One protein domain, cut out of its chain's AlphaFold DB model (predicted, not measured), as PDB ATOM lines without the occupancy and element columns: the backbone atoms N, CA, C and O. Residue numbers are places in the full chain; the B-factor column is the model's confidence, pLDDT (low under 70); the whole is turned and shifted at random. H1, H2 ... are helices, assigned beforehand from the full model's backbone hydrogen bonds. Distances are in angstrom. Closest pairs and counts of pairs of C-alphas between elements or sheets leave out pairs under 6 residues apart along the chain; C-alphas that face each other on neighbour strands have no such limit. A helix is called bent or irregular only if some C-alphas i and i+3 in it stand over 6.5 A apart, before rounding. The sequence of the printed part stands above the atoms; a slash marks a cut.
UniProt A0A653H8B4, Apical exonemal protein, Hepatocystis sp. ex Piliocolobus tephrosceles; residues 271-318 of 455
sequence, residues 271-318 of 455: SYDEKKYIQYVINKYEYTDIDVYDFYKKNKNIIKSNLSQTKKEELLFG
ATOM      1  N   SER A 271      56.034  74.844   8.870       79.44
ATOM      2  CA  SER A 271      55.260  73.658   8.492       79.44
ATOM      3  C   SER A 271      56.047  72.756   7.531       79.44
ATOM      4  O   SER A 271      56.921  73.213   6.788       79.44
ATOM      5  N   TYR A 272      55.728  71.459   7.523       81.12
ATOM      6  CA  TYR A 272      56.362  70.471   6.644       81.12
ATOM      7  C   TYR A 272      56.236  70.851   5.158       81.12
ATOM      8  O   TYR A 272      57.217  70.772   4.415       81.12
ATOM      9  N   ASP A 273      55.075  71.362   4.744       79.25
ATOM     10  CA  ASP A 273      54.824  71.785   3.359       79.25
ATOM     11  C   ASP A 273      55.669  72.998   2.949       79.25
ATOM     12  O   ASP A 273      56.129  73.087   1.810       79.25
ATOM     13  N   GLU A 274      55.937  73.916   3.881       77.56
ATOM     14  CA  GLU A 274      56.769  75.098   3.634       77.56
ATOM     15  C   GLU A 274      58.240  74.709   3.476       77.56
ATOM     16  O   GLU A 274      58.909  75.180   2.555       77.56
ATOM     17  N   LYS A 275      58.738  73.795   4.321       80.62
ATOM     18  CA  LYS A 275      60.096  73.239   4.202       80.62
ATOM     19  C   LYS A 275      60.264  72.478   2.883       80.62
ATOM     20  O   LYS A 275      61.258  72.666   2.184       80.62
ATOM     21  N   LYS A 276      59.260  71.681   2.499       84.19
ATOM     22  CA  LYS A 276      59.237  70.943   1.228       84.19
ATOM     23  C   LYS A 276      59.212  71.878   0.016       84.19
ATOM     24  O   LYS A 276      59.911  71.619  -0.961       84.19
ATOM     25  N   TYR A 277      58.466  72.984   0.083       81.25
ATOM     26  CA  TYR A 277      58.456  74.009  -0.962       81.25
ATOM     27  C   TYR A 277      59.822  74.686  -1.116       81.25
ATOM     28  O   TYR A 277      60.303  74.818  -2.236       81.25
ATOM     29  N   ILE A 278      60.486  75.059  -0.016       80.62
ATOM     30  CA  ILE A 278      61.827  75.661  -0.073       80.62
ATOM     31  C   ILE A 278      62.828  74.696  -0.726       80.62
ATOM     32  O   ILE A 278      63.580  75.108  -1.606       80.62
ATOM     33  N   GLN A 279      62.795  73.409  -0.364       81.81
ATOM     34  CA  GLN A 279      63.659  72.399  -0.982       81.81
ATOM     35  C   GLN A 279      63.372  72.226  -2.479       81.81
ATOM     36  O   GLN A 279      64.297  72.168  -3.284       81.81
ATOM     37  N   TYR A 280      62.094  72.180  -2.865       83.94
ATOM     38  CA  TYR A 280      61.690  72.119  -4.271       83.94
ATOM     39  C   TYR A 280      62.220  73.318  -5.058       83.94
ATOM     40  O   TYR A 280      62.733  73.162  -6.162       83.94
ATOM     41  N   VAL A 281      62.132  74.512  -4.475       77.62
ATOM     42  CA  VAL A 281      62.609  75.751  -5.082       77.62
ATOM     43  C   VAL A 281      64.134  75.746  -5.255       77.62
ATOM     44  O   VAL A 281      64.613  76.086  -6.332       77.62
ATOM     45  N   ILE A 282      64.893  75.315  -4.247       80.31
ATOM     46  CA  ILE A 282      66.361  75.207  -4.327       80.31
ATOM     47  C   ILE A 282      66.775  74.224  -5.425       80.31
ATOM     48  O   ILE A 282      67.615  74.554  -6.261       80.31
ATOM     49  N   ASN A 283      66.122  73.061  -5.472       80.88
ATOM     50  CA  ASN A 283      66.416  72.020  -6.454       80.88
ATOM     51  C   ASN A 283      66.032  72.441  -7.884       80.88
ATOM     52  O   ASN A 283      66.745  72.123  -8.827       80.88
ATOM     53  N   LYS A 284      64.915  73.162  -8.060       78.50
ATOM     54  CA  LYS A 284      64.410  73.604  -9.374       78.50
ATOM     55  C   LYS A 284      65.312  74.633 -10.058       78.50
ATOM     56  O   LYS A 284      65.279  74.731 -11.280       78.50
ATOM     57  N   TYR A 285      66.057  75.416  -9.284       69.56
ATOM     58  CA  TYR A 285      66.914  76.491  -9.792       69.56
ATOM     59  C   TYR A 285      68.407  76.231  -9.558       69.56
ATOM     60  O   TYR A 285      69.197  77.160  -9.676       69.56
ATOM     61  N   GLU A 286      68.778  74.987  -9.231       70.19
ATOM     62  CA  GLU A 286      70.172  74.535  -9.102       70.19
ATOM     63  C   GLU A 286      71.041  75.444  -8.214       70.19
ATOM     64  O   GLU A 286      72.208  75.701  -8.503       70.19
ATOM     65  N   TYR A 287      70.496  75.934  -7.095       69.19
ATOM     66  CA  TYR A 287      71.317  76.612  -6.091       69.19
ATOM     67  C   TYR A 287      72.158  75.568  -5.349       69.19
ATOM     68  O   TYR A 287      71.761  75.089  -4.291       69.19
ATOM     69  N   THR A 288      73.304  75.189  -5.912       61.16
ATOM     70  CA  THR A 288      74.167  74.129  -5.362       61.16
ATOM     71  C   THR A 288      74.837  74.517  -4.045       61.16
ATOM     72  O   THR A 288      75.149  73.640  -3.246       61.16
ATOM     73  N   ASP A 289      74.985  75.821  -3.781       63.97
ATOM     74  CA  ASP A 289      75.836  76.330  -2.695       63.97
ATOM     75  C   ASP A 289      75.060  77.104  -1.611       63.97
ATOM     76  O   ASP A 289      75.661  77.774  -0.768       63.97
ATOM     77  N   ILE A 290      73.721  77.078  -1.635       68.75
ATOM     78  CA  ILE A 290      72.899  77.820  -0.667       68.75
ATOM     79  C   ILE A 290      72.211  76.855   0.293       68.75
ATOM     80  O   ILE A 290      71.309  76.112  -0.092       68.75
ATOM     81  N   ASP A 291      72.565  76.957   1.574       74.12
ATOM     82  CA  ASP A 291      71.860  76.259   2.643       74.12
ATOM     83  C   ASP A 291      70.373  76.652   2.677       74.12
ATOM     84  O   ASP A 291      70.001  77.830   2.610       74.12
ATOM     85  N   VAL A 292      69.501  75.657   2.868       73.56
ATOM     86  CA  VAL A 292      68.030  75.810   2.929       73.56
ATOM     87  C   VAL A 292      67.607  76.891   3.931       73.56
ATOM     88  O   VAL A 292      66.685  77.678   3.699       73.56
ATOM     89  N   TYR A 293      68.331  76.961   5.045       71.75
ATOM     90  CA  TYR A 293      68.133  77.948   6.093       71.75
ATOM     91  C   TYR A 293      68.521  79.371   5.660       71.75
ATOM     92  O   TYR A 293      67.790  80.325   5.942       71.75
ATOM     93  N   ASP A 294      69.629  79.524   4.937       75.69
ATOM     94  CA  ASP A 294      70.096  80.820   4.444       75.69
ATOM     95  C   ASP A 294      69.177  81.371   3.356       75.69
ATOM     96  O   ASP A 294      68.879  82.573   3.336       75.69
ATOM     97  N   PHE A 295      68.649  80.491   2.504       77.94
ATOM     98  CA  PHE A 295      67.620  80.848   1.534       77.94
ATOM     99  C   PHE A 295      66.348  81.355   2.226       77.94
ATOM    100  O   PHE A 295      65.808  82.407   1.867       77.94
ATOM    101  N   TYR A 296      65.889  80.647   3.262       79.75
ATOM    102  CA  TYR A 296      64.726  81.057   4.047       79.75
ATOM    103  C   TYR A 296      64.950  82.386   4.773       79.75
ATOM    104  O   TYR A 296      64.081  83.256   4.743       79.75
ATOM    105  N   LYS A 297      66.119  82.588   5.390       79.94
ATOM    106  CA  LYS A 297      66.436  83.820   6.122       79.94
ATOM    107  C   LYS A 297      66.374  85.052   5.219       79.94
ATOM    108  O   LYS A 297      65.825  86.073   5.631       79.94
ATOM    109  N   LYS A 298      66.897  84.952   3.993       80.81
ATOM    110  CA  LYS A 298      66.858  86.042   3.005       80.81
ATOM    111  C   LYS A 298      65.437  86.339   2.519       80.81
ATOM    112  O   LYS A 298      65.102  87.498   2.304       80.81
ATOM    113  N   ASN A 299      64.587  85.315   2.412       79.69
ATOM    114  CA  ASN A 299      63.276  85.410   1.761       79.69
ATOM    115  C   ASN A 299      62.071  85.202   2.697       79.69
ATOM    116  O   ASN A 299      60.949  84.962   2.241       79.69
ATOM    117  N   LYS A 300      62.276  85.321   4.013       78.44
ATOM    118  CA  LYS A 300      61.280  85.018   5.056       78.44
ATOM    119  C   LYS A 300      59.929  85.698   4.819       78.44
ATOM    120  O   LYS A 300      58.884  85.067   4.976       78.44
ATOM    121  N   ASN A 301      59.951  86.969   4.424       78.56
ATOM    122  CA  ASN A 301      58.742  87.773   4.220       78.56
ATOM    123  C   ASN A 301      57.888  87.255   3.055       78.56
ATOM    124  O   ASN A 301      56.665  87.330   3.108       78.56
ATOM    125  N   ILE A 302      58.524  86.699   2.023       80.25
ATOM    126  CA  ILE A 302      57.841  86.170   0.840       80.25
ATOM    127  C   ILE A 302      57.287  84.779   1.151       80.25
ATOM    128  O   ILE A 302      56.129  84.489   0.852       80.25
ATOM    129  N   ILE A 303      58.072  83.937   1.825       78.38
ATOM    130  CA  ILE A 303      57.686  82.555   2.140       78.38
ATOM    131  C   ILE A 303      56.490  82.522   3.102       78.38
ATOM    132  O   ILE A 303      55.525  81.812   2.821       78.38
ATOM    133  N   LYS A 304      56.500  83.349   4.159       74.25
ATOM    134  CA  LYS A 304      55.414  83.423   5.160       74.25
ATOM    135  C   LYS A 304      54.175  84.200   4.713       74.25
ATOM    136  O   LYS A 304      53.181  84.232   5.430       74.25
ATOM    137  N   SER A 305      54.222  84.867   3.565       79.31
ATOM    138  CA  SER A 305      53.068  85.619   3.075       79.31
ATOM    139  C   SER A 305      51.950  84.684   2.591       79.31
ATOM    140  O   SER A 305      52.213  83.625   2.013       79.31
ATOM    141  N   ASN A 306      50.690  85.100   2.754       77.31
ATOM    142  CA  ASN A 306      49.512  84.419   2.192       77.31
ATOM    143  C   ASN A 306      49.369  84.693   0.679       77.31
ATOM    144  O   ASN A 306      48.327  85.139   0.202       77.31
ATOM    145  N   LEU A 307      50.443  84.492  -0.086       78.81
ATOM    146  CA  LEU A 307      50.470  84.650  -1.542       78.81
ATOM    147  C   LEU A 307      50.336  83.291  -2.239       78.81
ATOM    148  O   LEU A 307      50.737  82.258  -1.700       78.81
ATOM    149  N   SER A 308      49.806  83.294  -3.465       79.44
ATOM    150  CA  SER A 308      49.792  82.096  -4.309       79.44
ATOM    151  C   SER A 308      51.218  81.647  -4.643       79.44
ATOM    152  O   SER A 308      52.133  82.469  -4.729       79.44
ATOM    153  N   GLN A 309      51.407  80.345  -4.877       72.88
ATOM    154  CA  GLN A 309      52.724  79.768  -5.183       72.88
ATOM    155  C   GLN A 309      53.412  80.460  -6.368       72.88
ATOM    156  O   GLN A 309      54.609  80.713  -6.305       72.88
ATOM    157  N   THR A 310      52.666  80.860  -7.400       71.62
ATOM    158  CA  THR A 310      53.255  81.565  -8.549       71.62
ATOM    159  C   THR A 310      53.701  82.971  -8.226       71.62
ATOM    160  O   THR A 310      54.767  83.371  -8.662       71.62
ATOM    161  N   LYS A 311      52.949  83.703  -7.401       73.81
ATOM    162  CA  LYS A 311      53.357  85.045  -6.986       73.81
ATOM    163  C   LYS A 311      54.566  85.000  -6.047       73.81
ATOM    164  O   LYS A 311      55.388  85.909  -6.056       73.81
ATOM    165  N   LYS A 312      54.711  83.924  -5.262       80.06
ATOM    166  CA  LYS A 312      55.941  83.655  -4.503       80.06
ATOM    167  C   LYS A 312      57.114  83.371  -5.439       80.06
ATOM    168  O   LYS A 312      58.166  83.961  -5.245       80.06
ATOM    169  N   GLU A 313      56.935  82.547  -6.472       75.06
ATOM    170  CA  GLU A 313      57.975  82.325  -7.489       75.06
ATOM    171  C   GLU A 313      58.338  83.622  -8.243       75.06
ATOM    172  O   GLU A 313      59.517  83.898  -8.436       75.06
ATOM    173  N   GLU A 314      57.368  84.466  -8.603       75.06
ATOM    174  CA  GLU A 314      57.611  85.781  -9.223       75.06
ATOM    175  C   GLU A 314      58.480  86.677  -8.329       75.06
ATOM    176  O   GLU A 314      59.486  87.215  -8.785       75.06
ATOM    177  N   LEU A 315      58.134  86.805  -7.045       79.31
ATOM    178  CA  LEU A 315      58.866  87.655  -6.099       79.31
ATOM    179  C   LEU A 315      60.250  87.105  -5.735       79.31
ATOM    180  O   LEU A 315      61.158  87.888  -5.470       79.31
ATOM    181  N   LEU A 316      60.411  85.780  -5.703       77.12
ATOM    182  CA  LEU A 316      61.695  85.136  -5.414       77.12
ATOM    183  C   LEU A 316      62.662  85.215  -6.603       77.12
ATOM    184  O   LEU A 316      63.864  85.346  -6.389       77.12
ATOM    185  N   PHE A 317      62.150  85.136  -7.835       71.69
ATOM    186  CA  PHE A 317      62.971  84.984  -9.045       71.69
ATOM    187  C   PHE A 317      62.927  86.175 -10.000       71.69
ATOM    188  O   PHE A 317      63.598  86.150 -11.027       71.69
ATOM    189  N   GLY A 318      62.123  87.198  -9.707       64.62
ATOM    190  CA  GLY A 318      61.918  88.328 -10.612       64.62
ATOM    191  C   GLY A 318      61.266  87.929 -11.938       64.62
ATOM    192  O   GLY A 318      61.374  88.665 -12.917       64.62
TER     193      GLY A 318
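What this domain is: This is residues 271 to 318 of the 455 residues of the protein "Apical exonemal protein" of Hepatocystis sp. ex Piliocolobus tephrosceles (UniProt A0A653H8B4). Three short helices are grouped in a triangle, with H2 crossing H1 at nearly a right angle and H3 set against the last part of H2 at a steep tilt. The two links, residues 285 to 291 and residues 304 to 308, make the opposite ends of the longest axis, and H1 and H3 come near each other without quite meeting. The printed part has 48 residues with three named helices, in the order H1, H2, H3, and no named strand, and its class is all helix. It is compact, with a radius of gyration of the C-alphas of 10.0 A, and the C-alphas span 27 by 24 by 16 A.

Where its parts are: The printed part begins at Ser 271. H1, residues 272 to 284, is the longest helix by residues, with 13; it begins at C-alpha 272 at (56.362, 70.471, 6.644) and measures 18.2 A from first to last C-alpha. H2, residues 292 to 303, begins at C-alpha 292 at (68.030, 75.810, 2.929) and measures 12.4 A. H2 is irregular: C-alphas 298 and 301 are 8.4 A apart, where about 5 A is found in a regular helix. H3, residues 309 to 317, measures 12.1 A and ends at C-alpha 317 at (62.971, 84.984, -9.045).

How they stand to each other: H1 touches H2, and their closest C-alphas, those of Gln 279 and Val 292, are 6.8 A apart. The lines of H1 and H2 are about perpendicular, but only just, at 71 degrees. H2 touches H3 with residues 299 to 303 alone, and their closest C-alphas, those of Ile 302 and Lys 312, are 6.2 A apart. H2 and H3 run opposite ways at a steep tilt of 64 degrees. H1 and H3 are only just apart, with their closest C-alphas 8.4 A from each other. In H1 and H3 every backbone O i to N i+4 pair is within hydrogen-bond range; in H2 this holds for 6 of 8.

The domain as a whole: The two C-alphas farthest apart, those of Asp 289 and Asn 306, are 28.0 A from each other, and the first and last printed C-alphas, those of Ser 271 and Gly 318, are 25.0 A apart. The printed part has no cut. The link from H1 to H2, 7 residues, is short, and the link from H2 to H3, 5 residues, is tight; neither is long. The mean pLDDT of the printed part of this model is 76.4, and 6 residues are under 70: residue 285, residues 287 to 290 and residue 318.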